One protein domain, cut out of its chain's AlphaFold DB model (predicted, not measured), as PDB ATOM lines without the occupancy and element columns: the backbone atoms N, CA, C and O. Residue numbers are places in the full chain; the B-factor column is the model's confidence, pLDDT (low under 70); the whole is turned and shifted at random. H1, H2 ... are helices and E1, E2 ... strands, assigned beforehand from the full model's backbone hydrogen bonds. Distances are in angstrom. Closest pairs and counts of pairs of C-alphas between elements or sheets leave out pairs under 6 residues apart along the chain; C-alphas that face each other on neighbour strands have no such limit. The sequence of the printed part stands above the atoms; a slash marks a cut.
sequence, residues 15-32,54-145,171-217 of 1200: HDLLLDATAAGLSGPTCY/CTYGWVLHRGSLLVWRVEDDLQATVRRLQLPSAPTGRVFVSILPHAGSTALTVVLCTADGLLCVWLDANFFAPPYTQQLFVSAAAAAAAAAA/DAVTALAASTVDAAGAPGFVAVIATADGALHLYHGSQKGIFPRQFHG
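This is residues 15 to 32, 54 to 145 and 171 to 217 of the 1200 residues of an uncharacterized protein of Raphidocelis subcapitata (UniProt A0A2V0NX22). Two four-stranded sheets, E4 E5 E6 E7 and E8 E9 E10 E11, lie face to face as a sandwich with their strands nearly aligned; a third, three-stranded sheet, E1 E2 E3, lies toward one end of the whole and comes near the sandwich where E1 nears the edge strand E4, while E2 and E3 stay apart from the strands of both sandwich sheets. The short helices H1 and H2 lie far out toward opposite ends of the longest axis, on none of the sheets. The printed part has 157 residues, with two named helices and eleven named strands in the order H1, E1 to E7, H2, E8 to E11; each sheet is antiparallel and follows chain order, and the class is mostly strand. The whole is compact, with a radius of gyration of the C-alphas of 16.4 A and spans of 51 by 44 by 24 A.

The first sheet holds E4, residues 91 to 97, E5, 104 to 110, E6, 114 to 118, and E7, 128 to 131; E4 begins at C-alpha 91, (-1.384, 17.987, 37.350), and is 19.6 A long. The second holds E8, residues 173 to 180, 21.1 A, E9, 188 to 195, 23.1 A, E10, 200 to 206, 20.1 A, and E11, 209 to 216, 22.0 A, ending at C-alpha 216, (9.007, 14.709, 18.080). The third holds E1, residues 55 to 61, E2, 64 to 71, 22.5 A, and E3, 75 to 82, 22.8 A. H1 is residues 15 to 23, beginning at C-alpha 15, (-19.269, 32.747, 45.491); H2 is residues 136 to 145.

Each sheet is a meander, each strand the antiparallel neighbour of the one before. In the first, N 94 and O 107 of E4 and E5 are 2.8 A apart, N 108 and O 116 of E5 and E6 2.8 A, and N 130 and O 115 of E6 and E7 2.9 A. The facing parts of the sandwich are 8.7 A centre to centre, with the strands at 19 degrees; the closest C-alphas of E4 and E8, Leu 96 and Thr 180, are 6.0 A apart. E8 E9 E10 E11 is strongly twisted; N 192 and O 177 of E8 and E9 are 2.8 A apart, N 203 and O 191 of E9 and E10 2.7 A, and N 202 and O 213 of E10 and E11 2.7 A. The closest C-alphas of E1 and E4, Tyr 56 and Ile 95, are 7.5 A apart. In E1 E2 E3, also strongly twisted, N 59 and O 66 are 2.9 A apart and N 79 and O 67 2.7 A. In H1 and H2 every O i to N i+4 pair is within hydrogen-bond range.

The C-alphas farthest apart, of Leu 74 and Ala 137, are 51.4 A apart. Residues 33 to 53 and 146 to 170 are not printed, with gaps of 8.6 A and 14.8 A between C-alphas; of the links printed whole, none is long. Mean pLDDT of the printed part is 77.7; it is under 70 in 36 residues, among them 15 to 32 and 135 to 145.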
ATOM      1  N   HIS A  15     -20.427  31.918  45.169       40.12
ATOM      2  CA  HIS A  15     -19.269  32.747  45.491       40.12
ATOM      3  C   HIS A  15     -18.767  32.543  46.936       40.12
ATOM      4  O   HIS A  15     -17.559  32.488  47.159       40.12
ATOM      5  N   ASP A  16     -19.666  32.352  47.905       40.72
ATOM      6  CA  ASP A  16     -19.300  32.127  49.312       40.72
ATOM      7  C   ASP A  16     -18.707  30.726  49.527       40.72
ATOM      8  O   ASP A  16     -17.728  30.557  50.249       40.72
ATOM      9  N   LEU A  17     -19.230  29.723  48.811       43.28
ATOM     10  CA  LEU A  17     -18.682  28.361  48.786       43.28
ATOM     11  C   LEU A  17     -17.270  28.304  48.172       43.28
ATOM     12  O   LEU A  17     -16.434  27.517  48.618       43.28
ATOM     13  N   LEU A  18     -16.990  29.141  47.165       42.06
ATOM     14  CA  LEU A  18     -15.669  29.254  46.531       42.06
ATOM     15  C   LEU A  18     -14.641  29.959  47.433       42.06
ATOM     16  O   LEU A  18     -13.468  29.569  47.442       42.06
ATOM     17  N   LEU A  19     -15.070  30.951  48.220       41.84
ATOM     18  CA  LEU A  19     -14.233  31.620  49.222       41.84
ATOM     19  C   LEU A  19     -13.889  30.690  50.398       41.84
ATOM     20  O   LEU A  19     -12.732  30.631  50.811       41.84
ATOM     21  N   ASP A  20     -14.845  29.888  50.874       39.72
ATOM     22  CA  ASP A  20     -14.603  28.914  51.949       39.72
ATOM     23  C   ASP A  20     -13.699  27.748  51.485       39.72
ATOM     24  O   ASP A  20     -12.827  27.287  52.227       39.72
ATOM     25  N   ALA A  21     -13.835  27.293  50.232       38.00
ATOM     26  CA  ALA A  21     -12.982  26.249  49.654       38.00
ATOM     27  C   ALA A  21     -11.525  26.710  49.441       38.00
ATOM     28  O   ALA A  21     -10.589  25.936  49.656       38.00
ATOM     29  N   THR A  22     -11.319  27.973  49.057       38.69
ATOM     30  CA  THR A  22      -9.977  28.570  48.929       38.69
ATOM     31  C   THR A  22      -9.350  28.869  50.293       38.69
ATOM     32  O   THR A  22      -8.154  28.630  50.468       38.69
ATOM     33  N   ALA A  23     -10.146  29.269  51.293       35.06
ATOM     34  CA  ALA A  23      -9.700  29.394  52.683       35.06
ATOM     35  C   ALA A  23      -9.254  28.048  53.299       35.06
ATOM     36  O   ALA A  23      -8.382  28.028  54.167       35.06
ATOM     37  N   ALA A  24      -9.780  26.917  52.809       33.25
ATOM     38  CA  ALA A  24      -9.390  25.565  53.222       33.25
ATOM     39  C   ALA A  24      -8.118  25.013  52.531       33.25
ATOM     40  O   ALA A  24      -7.780  23.842  52.716       33.25
ATOM     41  N   GLY A  25      -7.404  25.823  51.736       28.22
ATOM     42  CA  GLY A  25      -6.135  25.434  51.105       28.22
ATOM     43  C   GLY A  25      -6.270  24.578  49.838       28.22
ATOM     44  O   GLY A  25      -5.328  23.874  49.473       28.22
ATOM     45  N   LEU A  26      -7.423  24.609  49.161       36.16
ATOM     46  CA  LEU A  26      -7.668  23.867  47.919       36.16
ATOM     47  C   LEU A  26      -7.188  24.659  46.687       36.16
ATOM     48  O   LEU A  26      -7.514  25.833  46.529       36.16
ATOM     49  N   SER A  27      -6.429  24.017  45.790       35.44
ATOM     50  CA  SER A  27      -5.882  24.629  44.566       35.44
ATOM     51  C   SER A  27      -6.684  24.242  43.312       35.44
ATOM     52  O   SER A  27      -6.742  23.058  42.971       35.44
ATOM     53  N   GLY A  28      -7.236  25.214  42.577       34.09
ATOM     54  CA  GLY A  28      -7.857  24.980  41.264       34.09
ATOM     55  C   GLY A  28      -8.126  26.278  40.479       34.09
ATOM     56  O   GLY A  28      -8.653  27.221  41.067       34.09
ATOM     57  N   PRO A  29      -7.755  26.379  39.185       41.62
ATOM     58  CA  PRO A  29      -8.094  27.519  38.330       41.62
ATOM     59  C   PRO A  29      -9.479  27.378  37.666       41.62
ATOM     60  O   PRO A  29      -9.891  26.289  37.262       41.62
ATOM     61  N   THR A  30     -10.172  28.500  37.460       33.22
ATOM     62  CA  THR A  30     -11.331  28.603  36.557       33.22
ATOM     63  C   THR A  30     -10.861  28.651  35.100       33.22
ATOM     64  O   THR A  30      -9.915  29.362  34.763       33.22
ATOM     65  N   CYS A  31     -11.488  27.868  34.216       35.56
ATOM     66  CA  CYS A  31     -11.119  27.800  32.802       35.56
ATOM     67  C   CYS A  31     -12.183  28.504  31.946       35.56
ATOM     68  O   CYS A  31     -13.346  28.111  31.951       35.56
ATOM     69  N   TYR A  32     -11.783  29.510  31.162       32.84
ATOM     70  CA  TYR A  32     -12.613  30.054  30.082       32.84
ATOM     71  C   TYR A  32     -12.353  29.238  28.810       32.84
ATOM     72  O   TYR A  32     -11.260  29.301  28.246       32.84
ATOM     73  N   CYS A  54     -21.271  29.259  29.199       48.50
ATOM     74  CA  CYS A  54     -21.084  28.382  30.349       48.50
ATOM     75  C   CYS A  54     -19.600  28.346  30.727       48.50
ATOM     76  O   CYS A  54     -18.760  27.938  29.923       48.50
ATOM     77  N   THR A  55     -19.272  28.720  31.963       73.62
ATOM     78  CA  THR A  55     -17.910  28.591  32.493       73.62
ATOM     79  C   THR A  55     -17.745  27.243  33.193       73.62
ATOM     80  O   THR A  55     -18.596  26.824  33.981       73.62
ATOM     81  N   TYR A  56     -16.649  26.540  32.888       80.31
ATOM     82  CA  TYR A  56     -16.279  25.289  33.550       80.31
ATOM     83  C   TYR A  56     -15.134  25.548  34.538       80.31
ATOM     84  O   TYR A  56     -14.164  26.245  34.231       80.31
ATOM     85  N   GLY A  57     -15.224  24.967  35.729       83.88
ATOM     86  CA  GLY A  57     -14.167  24.995  36.737       83.88
ATOM     87  C   GLY A  57     -13.764  23.590  37.159       83.88
ATOM     88  O   GLY A  57     -14.503  22.629  36.942       83.88
ATOM     89  N   TRP A  58     -12.578  23.457  37.749       88.19
ATOM     90  CA  TRP A  58     -12.152  22.200  38.352       88.19
ATOM     91  C   TRP A  58     -11.269  22.400  39.576       88.19
ATOM     92  O   TRP A  58     -10.601  23.421  39.736       88.19
ATOM     93  N   VAL A  59     -11.256  21.390  40.444       89.81
ATOM     94  CA  VAL A  59     -10.372  21.311  41.606       89.81
ATOM     95  C   VAL A  59      -9.976  19.861  41.848       89.81
ATOM     96  O   VAL A  59     -10.786  18.943  41.720       89.81
ATOM     97  N   LEU A  60      -8.717  19.639  42.203       84.12
ATOM     98  CA  LEU A  60      -8.222  18.323  42.584       84.12
ATOM     99  C   LEU A  60      -8.350  18.153  44.105       84.12
ATOM    100  O   LEU A  60      -7.806  18.945  44.868       84.12
ATOM    101  N   HIS A  61      -9.049  17.114  44.561       84.56
ATOM    102  CA  HIS A  61      -9.278  16.853  45.981       84.56
ATOM    103  C   HIS A  61      -9.196  15.351  46.303       84.56
ATOM    104  O   HIS A  61     -10.037  14.563  45.870       84.56
ATOM    105  N   ARG A  62      -8.220  14.961  47.141       82.12
ATOM    106  CA  ARG A  62      -8.049  13.599  47.703       82.12
ATOM    107  C   ARG A  62      -8.117  12.469  46.659       82.12
ATOM    108  O   ARG A  62      -8.869  11.512  46.825       82.12
ATOM    109  N   GLY A  63      -7.353  12.592  45.571       84.94
ATOM    110  CA  GLY A  63      -7.333  11.583  44.499       84.94
ATOM    111  C   GLY A  63      -8.591  11.575  43.620       84.94
ATOM    112  O   GLY A  63      -8.861  10.600  42.925       84.94
ATOM    113  N   SER A  64      -9.382  12.646  43.642       89.44
ATOM    114  CA  SER A  64     -10.487  12.860  42.709       89.44
ATOM    115  C   SER A  64     -10.380  14.244  42.077       89.44
ATOM    116  O   SER A  64      -9.997  15.202  42.747       89.44
ATOM    117  N   LEU A  65     -10.760  14.366  40.811       90.19
ATOM    118  CA  LEU A  65     -10.938  15.639  40.126       90.19
ATOM    119  C   LEU A  65     -12.417  16.030  40.202       90.19
ATOM    120  O   LEU A  65     -13.277  15.311  39.699       90.19
ATOM    121  N   LEU A  66     -12.729  17.146  40.852       91.56
ATOM    122  CA  LEU A  66     -14.062  17.735  40.811       91.56
ATOM    123  C   LEU A  66     -14.114  18.705  39.633       91.56
ATOM    124  O   LEU A  66     -13.250  19.565  39.522       91.56
ATOM    125  N   VAL A  67     -15.117  18.572  38.777       89.19
ATOM    126  CA  VAL A  67     -15.369  19.442  37.626       89.19
ATOM    127  C   VAL A  67     -16.758  20.028  37.792       89.19
ATOM    128  O   VAL A  67     -17.678  19.287  38.119       89.19
ATOM    129  N   TRP A  68     -16.943  21.325  37.583       89.19
ATOM    130  CA  TRP A  68     -18.268  21.932  37.640       89.19
ATOM    131  C   TRP A  68     -18.546  22.853  36.467       89.19
ATOM    132  O   TRP A  68     -17.626  23.423  35.883       89.19
ATOM    133  N   ARG A  69     -19.829  23.002  36.143       85.06
ATOM    134  CA  ARG A  69     -20.345  23.951  35.155       85.06
ATOM    135  C   ARG A  69     -21.231  24.962  35.866       85.06
ATOM    136  O   ARG A  69     -22.119  24.544  36.603       85.06
ATOM    137  N   VAL A  70     -20.990  26.254  35.655       75.94
ATOM    138  CA  VAL A  70     -21.860  27.329  36.157       75.94
ATOM    139  C   VAL A  70     -22.974  27.571  35.139       75.94
ATOM    140  O   VAL A  70     -22.697  27.859  33.974       75.94
ATOM    141  N   GLU A  71     -24.218  27.418  35.584       74.06
ATOM    142  CA  GLU A  71     -25.446  27.654  34.824       74.06
ATOM    143  C   GLU A  71     -26.167  28.862  35.463       74.06
ATOM    144  O   GLU A  71     -26.469  28.861  36.659       74.06
ATOM    145  N   ASP A  72     -26.371  29.926  34.678       57.84
ATOM    146  CA  ASP A  72     -27.181  31.113  35.008       57.84
ATOM    147  C   ASP A  72     -26.853  31.827  36.341       57.84
ATOM    148  O   ASP A  72     -27.750  32.198  37.100       57.84
ATOM    149  N   ASP A  73     -25.560  32.017  36.638       57.75
ATOM    150  CA  ASP A  73     -25.002  32.759  37.792       57.75
ATOM    151  C   ASP A  73     -25.442  32.293  39.205       57.75
ATOM    152  O   ASP A  73     -24.966  32.828  40.210       57.75
ATOM    153  N   LEU A  74     -26.297  31.267  39.318       56.72
ATOM    154  CA  LEU A  74     -26.896  30.820  40.586       56.72
ATOM    155  C   LEU A  74     -26.826  29.306  40.829       56.72
ATOM    156  O   LEU A  74     -26.990  28.882  41.975       56.72
ATOM    157  N   GLN A  75     -26.570  28.480  39.809       70.19
ATOM    158  CA  GLN A  75     -26.489  27.021  39.955       70.19
ATOM    159  C   GLN A  75     -25.185  26.470  39.367       70.19
ATOM    160  O   GLN A  75     -24.705  26.926  38.333       70.19
ATOM    161  N   ALA A  76     -24.583  25.485  40.039       78.06
ATOM    162  CA  ALA A  76     -23.391  24.802  39.544       78.06
ATOM    163  C   ALA A  76     -23.574  23.283  39.598       78.06
ATOM    164  O   ALA A  76     -23.796  22.712  40.667       78.06
ATOM    165  N   THR A  77     -23.455  22.611  38.452       81.75
ATOM    166  CA  THR A  77     -23.479  21.145  38.399       81.75
ATOM    167  C   THR A  77     -22.070  20.618  38.643       81.75
ATOM    168  O   THR A  77     -21.174  20.855  37.841       81.75
ATOM    169  N   VAL A  78     -21.847  19.925  39.767       87.31
ATOM    170  CA  VAL A  78     -20.529  19.386  40.154       87.31
ATOM    171  C   VAL A  78     -20.452  17.887  39.857       87.31
ATOM    172  O   VAL A  78     -21.313  17.104  40.258       87.31
ATOM    173  N   ARG A  79     -19.383  17.466  39.186       89.25
ATOM    174  CA  ARG A  79     -19.030  16.082  38.865       89.25
ATOM    175  C   ARG A  79     -17.738  15.701  39.566       89.25
ATOM    176  O   ARG A  79     -16.796  16.482  39.604       89.25
ATOM    177  N   ARG A  80     -17.681  14.484  40.105       92.19
ATOM    178  CA  ARG A  80     -16.483  13.921  40.735       92.19
ATOM    179  C   ARG A  80     -15.937  12.792  39.871       92.19
ATOM    180  O   ARG A  80     -16.572  11.750  39.761       92.19
ATOM    181  N   LEU A  81     -14.752  12.994  39.311       92.62
ATOM    182  CA  LEU A  81     -14.012  12.014  38.526       92.62
ATOM    183  C   LEU A  81     -12.954  11.362  39.417       92.62
ATOM    184  O   LEU A  81     -12.124  12.042  40.022       92.62
ATOM    185  N   GLN A  82     -13.011  10.041  39.555       91.56
ATOM    186  CA  GLN A  82     -12.083   9.295  40.402       91.56
ATOM    187  C   GLN A  82     -10.773   9.041  39.651       91.56
ATOM    188  O   GLN A  82     -10.804   8.538  38.529       91.56
ATOM    189  N   LEU A  83      -9.632   9.371  40.269       88.94
ATOM    190  CA  LEU A  83      -8.324   9.067  39.694       88.94
ATOM    191  C   LEU A  83      -7.890   7.641  40.057       88.94
ATOM    192  O   LEU A  83      -8.191   7.190  41.168       88.94
ATOM    193  N   PRO A  84      -7.168   6.943  39.158       87.62
ATOM    194  CA  PRO A  84      -6.602   5.622  39.439       87.62
ATOM    195  C   PRO A  84      -5.614   5.637  40.614       87.62
ATOM    196  O   PRO A  84      -5.568   4.700  41.406       87.62
ATOM    197  N   SER A  85      -4.846   6.718  40.739       86.19
ATOM    198  CA  SER A  85      -3.895   6.964  41.819       86.19
ATOM    199  C   SER A  85      -3.957   8.430  42.250       86.19
ATOM    200  O   SER A  85      -4.356   9.314  41.486       86.19
ATOM    201  N   ALA A  86      -3.596   8.703  43.505       84.38
ATOM    202  CA  ALA A  86      -3.428  10.075  43.961       84.38
ATOM    203  C   ALA A  86      -2.153  10.653  43.316       84.38
ATOM    204  O   ALA A  86      -1.091  10.051  43.472       84.38
ATOM    205  N   PRO A  87      -2.234  11.788  42.601       82.69
ATOM    206  CA  PRO A  87      -1.083  12.341  41.904       82.69
ATOM    207  C   PRO A  87      -0.053  12.865  42.906       82.69
ATOM    208  O   PRO A  87      -0.384  13.615  43.826       82.69
ATOM    209  N   THR A  88       1.205  12.487  42.707       76.19
ATOM    210  CA  THR A  88       2.348  12.941  43.503       76.19
ATOM    211  C   THR A  88       3.073  14.056  42.753       76.19
ATOM    212  O   THR A  88       4.178  13.861  42.263       76.19
ATOM    213  N   GLY A  89       2.425  15.208  42.582       78.88
ATOM    214  CA  GLY A  89       3.036  16.346  41.891       78.88
ATOM    215  C   GLY A  89       2.037  17.225  41.153       78.88
ATOM    216  O   GLY A  89       0.834  17.215  41.434       78.88
ATOM    217  N   ARG A  90       2.554  18.013  40.206       79.44
ATOM    218  CA  ARG A  90       1.742  18.885  39.357       79.44
ATOM    219  C   ARG A  90       0.780  18.054  38.506       79.44
ATOM    220  O   ARG A  90       1.096  16.952  38.074       79.44
ATOM    221  N   VAL A  91      -0.403  18.599  38.248       83.81
ATOM    222  CA  VAL A  91      -1.384  17.987  37.350       83.81
ATOM    223  C   VAL A  91      -1.765  18.995  36.279       83.81
ATOM    224  O   VAL A  91      -1.977  20.175  36.560       83.81
ATOM    225  N   PHE A  92      -1.851  18.519  35.047       88.69
ATOM    226  CA  PHE A  92      -2.290  19.276  33.892       88.69
ATOM    227  C   PHE A  92      -3.692  18.812  33.521       88.69
ATOM    228  O   PHE A  92      -3.888  17.631  33.260       88.69
ATOM    229  N   VAL A  93      -4.669  19.721  33.513       90.50
ATOM    230  CA  VAL A  93      -6.074  19.396  33.226       90.50
ATOM    231  C   VAL A  93      -6.584  20.274  32.093       90.50
ATOM    232  O   VAL A  93      -6.378  21.490  32.097       90.50
ATOM    233  N   SER A  94      -7.271  19.661  31.134       90.50
ATOM    234  CA  SER A  94      -8.014  20.334  30.074       90.50
ATOM    235  C   SER A  94      -9.449  19.814  30.037       90.50
ATOM    236  O   SER A  94      -9.675  18.604  30.050       90.50
ATOM    237  N   ILE A  95     -10.411  20.739  30.022       90.50
ATOM    238  CA  ILE A  95     -11.846  20.454  29.937       90.50
ATOM    239  C   ILE A  95     -12.322  20.905  28.562       90.50
ATOM    240  O   ILE A  95     -12.157  22.068  28.196       90.50
ATOM    241  N   LEU A  96     -12.911  19.977  27.820       90.38
ATOM    242  CA  LEU A  96     -13.232  20.110  26.410       90.38
ATOM    243  C   LEU A  96     -14.741  19.889  26.203       90.38
ATOM    244  O   LEU A  96     -15.180  18.743  26.073       90.38
ATOM    245  N   PRO A  97     -15.557  20.958  26.218       89.06
ATOM    246  CA  PRO A  97     -16.975  20.852  25.893       89.06
ATOM    247  C   PRO A  97     -17.161  20.639  24.384       89.06
ATOM    248  O   PRO A  97     -16.612  21.395  23.583       89.06
ATOM    249  N   HIS A  98     -17.945  19.631  23.998       84.81
ATOM    250  CA  HIS A  98     -18.179  19.294  22.589       84.81
ATOM    251  C   HIS A  98     -19.311  20.128  21.984       84.81
ATOM    252  O   HIS A  98     -20.387  20.272  22.570       84.81
ATOM    253  N   ALA A  99     -19.086  20.680  20.792       79.06
ATOM    254  CA  ALA A  99     -20.068  21.534  20.139       79.06
ATOM    255  C   ALA A  99     -21.272  20.694  19.680       79.06
ATOM    256  O   ALA A  99     -21.133  19.712  18.954       79.06
ATOM    257  N   GLY A 100     -22.478  21.072  20.115       76.69
ATOM    258  CA  GLY A 100     -23.709  20.358  19.749       76.69
ATOM    259  C   GLY A 100     -23.951  19.045  20.505       76.69
ATOM    260  O   GLY A 100     -24.891  18.333  20.166       76.69
ATOM    261  N   SER A 101     -23.161  18.745  21.539       79.81
ATOM    262  CA  SER A 101     -23.362  17.601  22.434       79.81
ATOM    263  C   SER A 101     -23.323  18.048  23.898       79.81
ATOM    264  O   SER A 101     -22.739  19.077  24.230       79.81
ATOM    265  N   THR A 102     -23.948  17.281  24.793       83.44
ATOM    266  CA  THR A 102     -23.762  17.449  26.245       83.44
ATOM    267  C   THR A 102     -22.471  16.804  26.739       83.44
ATOM    268  O   THR A 102     -22.108  17.015  27.894       83.44
ATOM    269  N   ALA A 103     -21.776  16.044  25.884       86.31
ATOM    270  CA  ALA A 103     -20.539  15.364  26.228       86.31
ATOM    271  C   ALA A 103     -19.455  16.344  26.695       86.31
ATOM    272  O   ALA A 103     -19.274  17.428  26.127       86.31
ATOM    273  N   LEU A 104     -18.700  15.928  27.710       90.69
ATOM    274  CA  LEU A 104     -17.601  16.702  28.283       90.69
ATOM    275  C   LEU A 104     -16.328  15.855  28.299       90.69
ATOM    276  O   LEU A 104     -16.184  15.003  29.175       90.69
ATOM    277  N   THR A 105     -15.386  16.087  27.384       92.81
ATOM    278  CA  THR A 105     -14.091  15.397  27.472       92.81
ATOM    279  C   THR A 105     -13.223  16.059  28.539       92.81
ATOM    280  O   THR A 105     -13.068  17.279  28.567       92.81
ATOM    281  N   VAL A 106     -12.616  15.256  29.411       94.06
ATOM    282  CA  VAL A 106     -11.617  15.717  30.382       94.06
ATOM    283  C   VAL A 106     -10.310  14.984  30.120       94.06
ATOM    284  O   VAL A 106     -10.265  13.755  30.160       94.06
ATOM    285  N   VAL A 107      -9.245  15.741  29.856       93.88
ATOM    286  CA  VAL A 107      -7.881  15.227  29.686       93.88
ATOM    287  C   VAL A 107      -7.063  15.673  30.887       93.88
ATOM    288  O   VAL A 107      -6.910  16.870  31.126       93.88
ATOM    289  N   LEU A 108      -6.536  14.717  31.637       94.19
ATOM    290  CA  LEU A 108      -5.680  14.954  32.787       94.19
ATOM    291  C   LEU A 108      -4.349  14.244  32.571       94.19
ATOM    292  O   LEU A 108      -4.331  13.072  32.229       94.19
ATOM    293  N   CYS A 109      -3.237  14.926  32.801       92.25
ATOM    294  CA  CYS A 109      -1.919  14.309  32.820       92.25
ATOM    295  C   CYS A 109      -1.220  14.676  34.124       92.25
ATOM    296  O   CYS A 109      -1.181  15.850  34.501       92.25
ATOM    297  N   THR A 110      -0.709  13.689  34.840       90.25
ATOM    298  CA  THR A 110       0.048  13.917  36.070       90.25
ATOM    299  C   THR A 110       1.523  14.181  35.760       90.25
ATOM    300  O   THR A 110       2.025  13.830  34.690       90.25
ATOM    301  N   ALA A 111       2.236  14.807  36.695       84.19
ATOM    302  CA  ALA A 111       3.661  15.088  36.564       84.19
ATOM    303  C   ALA A 111       4.504  13.821  36.382       84.19
ATOM    304  O   ALA A 111       5.480  13.861  35.650       84.19
ATOM    305  N   ASP A 112       4.116  12.691  36.974       84.50
ATOM    306  CA  ASP A 112       4.755  11.380  36.798       84.50
ATOM    307  C   ASP A 112       4.435  10.717  35.447       84.50
ATOM    308  O   ASP A 112       4.948   9.641  35.155       84.50
ATOM    309  N   GLY A 113       3.630  11.361  34.595       86.88
ATOM    310  CA  GLY A 113       3.350  10.908  33.236       86.88
ATOM    311  C   GLY A 113       2.129   9.999  33.093       86.88
ATOM    312  O   GLY A 113       1.969   9.387  32.039       86.88
ATOM    313  N   LEU A 114       1.255   9.900  34.098       91.25
ATOM    314  CA  LEU A 114      -0.012   9.180  33.969       91.25
ATOM    315  C   LEU A 114      -1.044  10.067  33.258       91.25
ATOM    316  O   LEU A 114      -1.581  11.021  33.826       91.25
ATOM    317  N   LEU A 115      -1.360   9.725  32.011       93.06
ATOM    318  CA  LEU A 115      -2.457  10.316  31.251       93.06
ATOM    319  C   LEU A 115      -3.771   9.616  31.610       93.06
ATOM    320  O   LEU A 115      -3.871   8.402  31.485       93.06
ATOM    321  N   CYS A 116      -4.783  10.386  32.000       94.38
ATOM    322  CA  CYS A 116      -6.161   9.969  32.232       94.38
ATOM    323  C   CYS A 116      -7.099  10.742  31.295       94.38
ATOM    324  O   CYS A 116      -7.098  11.974  31.293       94.38
ATOM    325  N   VAL A 117      -7.929  10.040  30.525       93.94
ATOM    326  CA  VAL A 117      -8.900  10.661  29.616       93.94
ATOM    327  C   VAL A 117     -10.299  10.117  29.864       93.94
ATOM    328  O   VAL A 117     -10.540   8.919  29.728       93.94
ATOM    329  N   TRP A 118     -11.241  11.013  30.150       94.25
ATOM    330  CA  TRP A 118     -12.673  10.730  30.110       94.25
ATOM    331  C   TRP A 118     -13.223  11.309  28.813       94.25
ATOM    332  O   TRP A 118     -13.275  12.526  28.679       94.25
ATOM    333  N   LEU A 119     -13.614  10.453  27.864       90.06
ATOM    334  CA  LEU A 119     -14.236  10.881  26.599       90.06
ATOM    335  C   LEU A 119     -15.615  11.522  26.810       90.06
ATOM    336  O   LEU A 119     -16.056  12.339  26.012       90.06
ATOM    337  N   ASP A 120     -16.298  11.143  27.888       91.19
ATOM    338  CA  ASP A 120     -17.468  11.860  28.372       91.19
ATOM    339  C   ASP A 120     -17.552  11.750  29.896       91.19
ATOM    340  O   ASP A 120     -17.983  10.740  30.453       91.19
ATOM    341  N   ALA A 121     -17.121  12.808  30.574       88.62
ATOM    342  CA  ALA A 121     -17.125  12.948  32.023       88.62
ATOM    343  C   ALA A 121     -18.539  12.987  32.632       88.62
ATOM    344  O   ALA A 121     -18.673  12.918  33.857       88.62
ATOM    345  N   ASN A 122     -19.596  13.088  31.817       86.12
ATOM    346  CA  ASN A 122     -20.967  12.943  32.302       86.12
ATOM    347  C   ASN A 122     -21.375  11.482  32.508       86.12
ATOM    348  O   ASN A 122     -22.306  11.223  33.274       86.12
ATOM    349  N   PHE A 123     -20.687  10.533  31.869       82.81
ATOM    350  CA  PHE A 123     -20.901   9.108  32.085       82.81
ATOM    351  C   PHE A 123     -19.881   8.559  33.084       82.81
ATOM    352  O   PHE A 123     -18.700   8.895  33.056       82.81
ATOM    353  N   PHE A 124     -20.328   7.657  33.961       75.38
ATOM    354  CA  PHE A 124     -19.489   6.998  34.972       75.38
ATOM    355  C   PHE A 124     -18.590   5.895  34.378       75.38
ATOM    356  O   PHE A 124     -18.458   4.814  34.949       75.38
ATOM    357  N   ALA A 125     -17.989   6.143  33.215       83.19
ATOM    358  CA  ALA A 125     -17.001   5.248  32.636       83.19
ATOM    359  C   ALA A 125     -15.628   5.481  33.300       83.19
ATOM    360  O   ALA A 125     -15.267   6.630  33.580       83.19
ATOM    361  N   PRO A 126     -14.844   4.418  33.560       86.69
ATOM    362  CA  PRO A 126     -13.463   4.581  33.997       86.69
ATOM    363  C   PRO A 126     -12.658   5.343  32.926       86.69
ATOM    364  O   PRO A 126     -12.925   5.167  31.733       86.69
ATOM    365  N   PRO A 127     -11.686   6.188  33.321       92.00
ATOM    366  CA  PRO A 127     -10.846   6.878  32.351       92.00
ATOM    367  C   PRO A 127     -10.014   5.881  31.552       92.00
ATOM    368  O   PRO A 127      -9.581   4.851  32.069       92.00
ATOM    369  N   TYR A 128      -9.699   6.245  30.315       92.19
ATOM    370  CA  TYR A 128      -8.541   5.678  29.643       92.19
ATOM    371  C   TYR A 128      -7.282   6.133  30.374       92.19
ATOM    372  O   TYR A 128      -7.102   7.332  30.583       92.19
ATOM    373  N   THR A 129      -6.421   5.191  30.740       92.00
ATOM    374  CA  THR A 129      -5.177   5.470  31.458       92.00
ATOM    375  C   THR A 129      -3.977   4.992  30.658       92.00
ATOM    376  O   THR A 129      -3.940   3.825  30.265       92.00
ATOM    377  N   GLN A 130      -2.973   5.844  30.474       91.88
ATOM    378  CA  GLN A 130      -1.712   5.469  29.840       91.88
ATOM    379  C   GLN A 130      -0.536   6.080  30.595       91.88
ATOM    380  O   GLN A 130      -0.516   7.281  30.845       91.88
ATOM    381  N   GLN A 131       0.461   5.257  30.911       91.44
ATOM    382  CA  GLN A 131       1.732   5.737  31.437       91.44
ATOM    383  C   GLN A 131       2.622   6.207  30.279       91.44
ATOM    384  O   GLN A 131       2.900   5.446  29.349       91.44
ATOM    385  N   LEU A 132       3.073   7.458  30.333       84.69
ATOM    386  CA  LEU A 132       4.071   8.007  29.423       84.69
ATOM    387  C   LEU A 132       5.450   7.446  29.767       84.69
ATOM    388  O   LEU A 132       5.897   7.515  30.913       84.69
ATOM    389  N   PHE A 133       6.145   6.916  28.763       75.94
ATOM    390  CA  PHE A 133       7.535   6.506  28.909       75.94
ATOM    391  C   PHE A 133       8.440   7.711  28.655       75.94
ATOM    392  O   PHE A 133       8.673   8.075  27.506       75.94
ATOM    393  N   VAL A 134       8.959   8.312  29.725       71.75
ATOM    394  CA  VAL A 134      10.053   9.286  29.635       71.75
ATOM    395  C   VAL A 134      11.364   8.539  29.824       71.75
ATOM    396  O   VAL A 134      11.513   7.759  30.767       71.75
ATOM    397  N   SER A 135      12.317   8.738  28.914       66.88
ATOM    398  CA  SER A 135      13.624   8.090  29.025       66.88
ATOM    399  C   SER A 135      14.300   8.512  30.333       66.88
ATOM    400  O   SER A 135      14.579   9.693  30.542       66.88
ATOM    401  N   ALA A 136      14.601   7.553  31.216       58.97
ATOM    402  CA  ALA A 136      15.269   7.819  32.494       58.97
ATOM    403  C   ALA A 136      16.625   8.528  32.307       58.97
ATOM    404  O   ALA A 136      17.003   9.383  33.108       58.97
ATOM    405  N   ALA A 137      17.325   8.226  31.205       58.12
ATOM    406  CA  ALA A 137      18.571   8.890  30.827       58.12
ATOM    407  C   ALA A 137      18.348  10.358  30.436       58.12
ATOM    408  O   ALA A 137      19.175  11.215  30.741       58.12
ATOM    409  N   ALA A 138      17.221  10.663  29.796       55.62
ATOM    410  CA  ALA A 138      16.896  12.012  29.361       55.62
ATOM    411  C   ALA A 138      16.338  12.881  30.501       55.62
ATOM    412  O   ALA A 138      16.686  14.054  30.581       55.62
ATOM    413  N   ALA A 139      15.591  12.302  31.447       55.25
ATOM    414  CA  ALA A 139      15.215  12.980  32.690       55.25
ATOM    415  C   ALA A 139      16.454  13.351  33.533       55.25
ATOM    416  O   ALA A 139      16.567  14.476  34.021       55.25
ATOM    417  N   ALA A 140      17.434  12.441  33.631       57.72
ATOM    418  CA  ALA A 140      18.713  12.708  34.289       57.72
ATOM    419  C   ALA A 140      19.556  13.759  33.537       57.72
ATOM    420  O   ALA A 140      20.155  14.635  34.163       57.72
ATOM    421  N   ALA A 141      19.575  13.720  32.201       56.72
ATOM    422  CA  ALA A 141      20.287  14.692  31.373       56.72
ATOM    423  C   ALA A 141      19.646  16.090  31.405       56.72
ATOM    424  O   ALA A 141      20.369  17.082  31.448       56.72
ATOM    425  N   ALA A 142      18.315  16.191  31.436       53.09
ATOM    426  CA  ALA A 142      17.595  17.456  31.582       53.09
ATOM    427  C   ALA A 142      17.849  18.091  32.959       53.09
ATOM    428  O   ALA A 142      18.119  19.290  33.045       53.09
ATOM    429  N   ALA A 143      17.863  17.279  34.024       57.12
ATOM    430  CA  ALA A 143      18.259  17.718  35.361       57.12
ATOM    431  C   ALA A 143      19.724  18.203  35.393       57.12
ATOM    432  O   ALA A 143      20.017  19.255  35.966       57.12
ATOM    433  N   ALA A 144      20.635  17.497  34.715       56.69
ATOM    434  CA  ALA A 144      22.038  17.893  34.596       56.69
ATOM    435  C   ALA A 144      22.236  19.173  33.758       56.69
ATOM    436  O   ALA A 144      23.039  20.028  34.126       56.69
ATOM    437  N   ALA A 145      21.487  19.350  32.665       54.97
ATOM    438  CA  ALA A 145      21.534  20.547  31.825       54.97
ATOM    439  C   ALA A 145      20.965  21.783  32.542       54.97
ATOM    440  O   ALA A 145      21.539  22.867  32.440       54.97
ATOM    441  N   ASP A 171       9.439  16.350  37.299       76.88
ATOM    442  CA  ASP A 171       8.188  16.278  36.546       76.88
ATOM    443  C   ASP A 171       8.493  15.704  35.153       76.88
ATOM    444  O   ASP A 171       9.197  16.321  34.360       76.88
ATOM    445  N   ALA A 172       7.982  14.512  34.852       83.88
ATOM    446  CA  ALA A 172       8.129  13.845  33.563       83.88
ATOM    447  C   ALA A 172       7.391  14.609  32.449       83.88
ATOM    448  O   ALA A 172       7.785  14.551  31.283       83.88
ATOM    449  N   VAL A 173       6.343  15.355  32.812       87.38
ATOM    450  CA  VAL A 173       5.507  16.159  31.916       87.38
ATOM    451  C   VAL A 173       5.691  17.642  32.212       87.38
ATOM    452  O   VAL A 173       5.512  18.082  33.345       87.38
ATOM    453  N   THR A 174       5.991  18.432  31.181       87.31
ATOM    454  CA  THR A 174       6.236  19.875  31.313       87.31
ATOM    455  C   THR A 174       5.057  20.724  30.853       87.31
ATOM    456  O   THR A 174       4.842  21.808  31.402       87.31
ATOM    457  N   ALA A 175       4.266  20.249  29.884       88.38
ATOM    458  CA  ALA A 175       3.091  20.960  29.386       88.38
ATOM    459  C   ALA A 175       2.053  20.035  28.724       88.38
ATOM    460  O   ALA A 175       2.382  18.982  28.183       88.38
ATOM    461  N   LEU A 176       0.794  20.484  28.718       92.31
ATOM    462  CA  LEU A 176      -0.350  19.847  28.056       92.31
ATOM    463  C   LEU A 176      -1.162  20.917  27.318       92.31
ATOM    464  O   LEU A 176      -1.506  21.943  27.905       92.31
ATOM    465  N   ALA A 177      -1.534  20.645  26.071       90.56
ATOM    466  CA  ALA A 177      -2.596  21.357  25.367       90.56
ATOM    467  C   ALA A 177      -3.595  20.345  24.815       90.56
ATOM    468  O   ALA A 177      -3.189  19.303  24.315       90.56
ATOM    469  N   ALA A 178      -4.890  20.645  24.884       90.50
ATOM    470  CA  ALA A 178      -5.914  19.805  24.280       90.50
ATOM    471  C   ALA A 178      -7.026  20.658  23.663       90.50
ATOM    472  O   ALA A 178      -7.229  21.801  24.076       90.50
ATOM    473  N   SER A 179      -7.705  20.108  22.659       89.25
ATOM    474  CA  SER A 179      -8.796  20.752  21.928       89.25
ATOM    475  C   SER A 179      -9.799  19.716  21.408       89.25
ATOM    476  O   SER A 179      -9.446  18.549  21.217       89.25
ATOM    477  N   THR A 180     -11.047  20.125  21.172       87.81
ATOM    478  CA  THR A 180     -12.086  19.258  20.595       87.81
ATOM    479  C   THR A 180     -11.873  19.039  19.098       87.81
ATOM    480  O   THR A 180     -11.419  19.922  18.374       87.81
ATOM    481  N   VAL A 181     -12.214  17.841  18.626       82.19
ATOM    482  CA  VAL A 181     -12.180  17.407  17.224       82.19
ATOM    483  C   VAL A 181     -13.499  16.697  16.934       82.19
ATOM    484  O   VAL A 181     -13.562  15.472  16.840       82.19
ATOM    485  N   ASP A 182     -14.573  17.475  16.840       79.31
ATOM    486  CA  ASP A 182     -15.912  16.931  16.620       79.31
ATOM    487  C   ASP A 182     -16.103  16.624  15.134       79.31
ATOM    488  O   ASP A 182     -16.172  17.519  14.290       79.31
ATOM    489  N   ALA A 183     -16.156  15.334  14.800       68.25
ATOM    490  CA  ALA A 183     -16.374  14.859  13.441       68.25
ATOM    491  C   ALA A 183     -17.800  14.312  13.318       68.25
ATOM    492  O   ALA A 183     -18.151  13.346  13.991       68.25
ATOM    493  N   ALA A 184     -18.618  14.921  12.452       65.94
ATOM    494  CA  ALA A 184     -19.975  14.459  12.133       65.94
ATOM    495  C   ALA A 184     -20.863  14.167  13.368       65.94
ATOM    496  O   ALA A 184     -21.614  13.195  13.386       65.94
ATOM    497  N   GLY A 185     -20.761  14.998  14.412       66.88
ATOM    498  CA  GLY A 185     -21.560  14.872  15.639       66.88
ATOM    499  C   GLY A 185     -21.045  13.851  16.661       66.88
ATOM    500  O   GLY A 185     -21.676  13.682  17.700       66.88
ATOM    501  N   ALA A 186     -19.909  13.190  16.412       77.81
ATOM    502  CA  ALA A 186     -19.248  12.347  17.405       77.81
ATOM    503  C   ALA A 186     -18.194  13.153  18.192       77.81
ATOM    504  O   ALA A 186     -17.355  13.805  17.560       77.81
ATOM    505  N   PRO A 187     -18.193  13.087  19.541       81.00
ATOM    506  CA  PRO A 187     -17.198  13.768  20.360       81.00
ATOM    507  C   PRO A 187     -15.811  13.163  20.121       81.00
ATOM    508  O   PRO A 187     -15.611  11.945  20.221       81.00
ATOM    509  N   GLY A 188     -14.852  14.024  19.800       86.44
ATOM    510  CA  GLY A 188     -13.449  13.662  19.636       86.44
ATOM    511  C   GLY A 188     -12.527  14.733  20.201       86.44
ATOM    512  O   GLY A 188     -12.939  15.869  20.431       86.44
ATOM    513  N   PHE A 189     -11.268  14.391  20.443       90.56
ATOM    514  CA  PHE A 189     -10.277  15.334  20.949       90.56
ATOM    515  C   PHE A 189      -8.898  15.107  20.331       90.56
ATOM    516  O   PHE A 189      -8.560  14.020  19.851       90.56
ATOM    517  N   VAL A 190      -8.091  16.160  20.383       90.62
ATOM    518  CA  VAL A 190      -6.649  16.132  20.165       90.62
ATOM    519  C   VAL A 190      -5.971  16.675  21.413       90.62
ATOM    520  O   VAL A 190      -6.386  17.703  21.944       90.62
ATOM    521  N   ALA A 191      -4.937  15.999  21.898       91.94
ATOM    522  CA  ALA A 191      -4.091  16.488  22.975       91.94
ATOM    523  C   ALA A 191      -2.618  16.327  22.607       91.94
ATOM    524  O   ALA A 191      -2.229  15.333  22.005       91.94
ATOM    525  N   VAL A 192      -1.797  17.303  22.977       93.56
ATOM    526  CA  VAL A 192      -0.343  17.226  22.868       93.56
ATOM    527  C   VAL A 192       0.266  17.379  24.247       93.56
ATOM    528  O   VAL A 192      -0.094  18.290  24.995       93.56
ATOM    529  N   ILE A 193       1.193  16.483  24.563       93.94
ATOM    530  CA  ILE A 193       1.927  16.436  25.822       93.94
ATOM    531  C   ILE A 193       3.404  16.656  25.522       93.94
ATOM    532  O   ILE A 193       3.974  15.941  24.697       93.94
ATOM    533  N   ALA A 194       4.008  17.633  26.194       92.44
ATOM    534  CA  ALA A 194       5.451  17.823  26.204       92.44
ATOM    535  C   ALA A 194       6.048  17.159  27.444       92.44
ATOM    536  O   ALA A 194       5.553  17.351  28.559       92.44
ATOM    537  N   THR A 195       7.105  16.388  27.239       90.94
ATOM    538  CA  THR A 195       7.837  15.691  28.296       90.94
ATOM    539  C   THR A 195       9.142  16.408  28.626       90.94
ATOM    540  O   THR A 195       9.654  17.211  27.845       90.94
ATOM    541  N   ALA A 196       9.696  16.126  29.806       85.44
ATOM    542  CA  ALA A 196      10.905  16.784  30.304       85.44
ATOM    543  C   ALA A 196      12.167  16.491  29.490       85.44
ATOM    544  O   ALA A 196      13.109  17.281  29.526       85.44
ATOM    545  N   ASP A 197      12.182  15.391  28.738       81.94
ATOM    546  CA  ASP A 197      13.242  15.130  27.772       81.94
ATOM    547  C   ASP A 197      13.176  16.073  26.564       81.94
ATOM    548  O   ASP A 197      14.208  16.335  25.959       81.94
ATOM    549  N   GLY A 198      12.012  16.655  26.266       83.50
ATOM    550  CA  GLY A 198      11.757  17.489  25.094       83.50
ATOM    551  C   GLY A 198      10.935  16.791  24.012       83.50
ATOM    552  O   GLY A 198      10.718  17.377  22.954       83.50
ATOM    553  N   ALA A 199      10.469  15.558  24.242       89.44
ATOM    554  CA  ALA A 199       9.582  14.888  23.300       89.44
ATOM    555  C   ALA A 199       8.169  15.501  23.290       89.44
ATOM    556  O   ALA A 199       7.684  16.054  24.280       89.44
ATOM    557  N   LEU A 200       7.504  15.399  22.134       91.94
ATOM    558  CA  LEU A 200       6.105  15.785  21.954       91.94
ATOM    559  C   LEU A 200       5.285  14.554  21.566       91.94
ATOM    560  O   LEU A 200       5.521  13.914  20.533       91.94
ATOM    561  N   HIS A 201       4.300  14.244  22.406       91.25
ATOM    562  CA  HIS A 201       3.361  13.146  22.221       91.25
ATOM    563  C   HIS A 201       1.994  13.697  21.830       91.25
ATOM    564  O   HIS A 201       1.402  14.482  22.564       91.25
ATOM    565  N   LEU A 202       1.492  13.269  20.682       91.50
ATOM    566  CA  LEU A 202       0.180  13.573  20.142       91.50
ATOM    567  C   LEU A 202      -0.791  12.436  20.468       91.50
ATOM    568  O   LEU A 202      -0.500  11.260  20.266       91.50
ATOM    569  N   TYR A 203      -1.960  12.808  20.962       90.81
ATOM    570  CA  TYR A 203      -3.053  11.922  21.314       90.81
ATOM    571  C   TYR A 203      -4.276  12.341  20.528       90.81
ATOM    572  O   TYR A 203      -4.760  13.462  20.678       90.81
ATOM    573  N   HIS A 204      -4.801  11.423  19.732       88.00
ATOM    574  CA  HIS A 204      -6.096  11.591  19.093       88.00
ATOM    575  C   HIS A 204      -7.065  10.588  19.676       88.00
ATOM    576  O   HIS A 204      -6.777   9.393  19.706       88.00
ATOM    577  N   GLY A 205      -8.212  11.066  20.141       85.06
ATOM    578  CA  GLY A 205      -9.228  10.206  20.717       85.06
ATOM    579  C   GLY A 205     -10.606  10.489  20.165       85.06
ATOM    580  O   GLY A 205     -10.978  11.628  19.906       85.06
ATOM    581  N   SER A 206     -11.374   9.425  19.996       85.50
ATOM    582  CA  SER A 206     -12.808   9.471  19.729       85.50
ATOM    583  C   SER A 206     -13.458   8.244  20.360       85.50
ATOM    584  O   SER A 206     -12.781   7.404  20.957       85.50
ATOM    585  N   GLN A 207     -14.758   8.064  20.149       81.12
ATOM    586  CA  GLN A 207     -15.448   6.823  20.514       81.12
ATOM    587  C   GLN A 207     -14.824   5.556  19.889       81.12
ATOM    588  O   GLN A 207     -15.054   4.460  20.389       81.12
ATOM    589  N   LYS A 208     -14.016   5.680  18.822       81.81
ATOM    590  CA  LYS A 208     -13.310   4.550  18.188       81.81
ATOM    591  C   LYS A 208     -12.028   4.119  18.915       81.81
ATOM    592  O   LYS A 208     -11.446   3.107  18.538       81.81
ATOM    593  N   GLY A 209     -11.580   4.872  19.919       84.19
ATOM    594  CA  GLY A 209     -10.341   4.619  20.656       84.19
ATOM    595  C   GLY A 209      -9.447   5.854  20.754       84.19
ATOM    596  O   GLY A 209      -9.717   6.886  20.135       84.19
ATOM    597  N   ILE A 210      -8.388   5.732  21.558       87.25
ATOM    598  CA  ILE A 210      -7.353   6.752  21.758       87.25
ATOM    599  C   ILE A 210      -6.041   6.217  21.190       87.25
ATOM    600  O   ILE A 210      -5.606   5.122  21.546       87.25
ATOM    601  N   PHE A 211      -5.429   6.991  20.301       86.56
ATOM    602  CA  PHE A 211      -4.232   6.622  19.557       86.56
ATOM    603  C   PHE A 211      -3.068   7.528  19.982       86.56
ATOM    604  O   PHE A 211      -3.042   8.701  19.597       86.56
ATOM    605  N   PRO A 212      -2.129   7.016  20.797       86.69
ATOM    606  CA  PRO A 212      -0.918   7.739  21.155       86.69
ATOM    607  C   PRO A 212       0.102   7.692  20.016       86.69
ATOM    608  O   PRO A 212       0.343   6.639  19.422       86.69
ATOM    609  N   ARG A 213       0.762   8.817  19.752       85.88
ATOM    610  CA  ARG A 213       1.845   8.918  18.774       85.88
ATOM    611  C   ARG A 213       2.905   9.902  19.252       85.88
ATOM    612  O   ARG A 213       2.598  11.043  19.562       85.88
ATOM    613  N   GLN A 214       4.168   9.495  19.280       88.38
ATOM    614  CA  GLN A 214       5.280  10.428  19.468       88.38
ATOM    615  C   GLN A 214       5.729  10.938  18.099       88.38
ATOM    616  O   GLN A 214       6.117  10.135  17.252       88.38
ATOM    617  N   PHE A 215       5.658  12.250  17.870       86.50
ATOM    618  CA  PHE A 215       6.031  12.848  16.578       86.50
ATOM    619  C   PHE A 215       7.319  13.667  16.641       86.50
ATOM    620  O   PHE A 215       7.979  13.869  15.625       86.50
ATOM    621  N   HIS A 216       7.712  14.097  17.841       88.56
ATOM    622  CA  HIS A 216       9.007  14.709  18.080       88.56
ATOM    623  C   HIS A 216       9.716  13.999  19.232       88.56
ATOM    624  O   HIS A 216       9.132  13.765  20.290       88.56
ATOM    625  N   GLY A 217      10.984  13.662  19.014       81.75
ATOM    626  CA  GLY A 217      11.899  13.184  20.038       81.75
ATOM    627  C   GLY A 217      13.222  13.940  19.904       81.75
ATOM    628  O   GLY A 217      13.738  14.040  18.785       81.75
TER     629      GLY A 217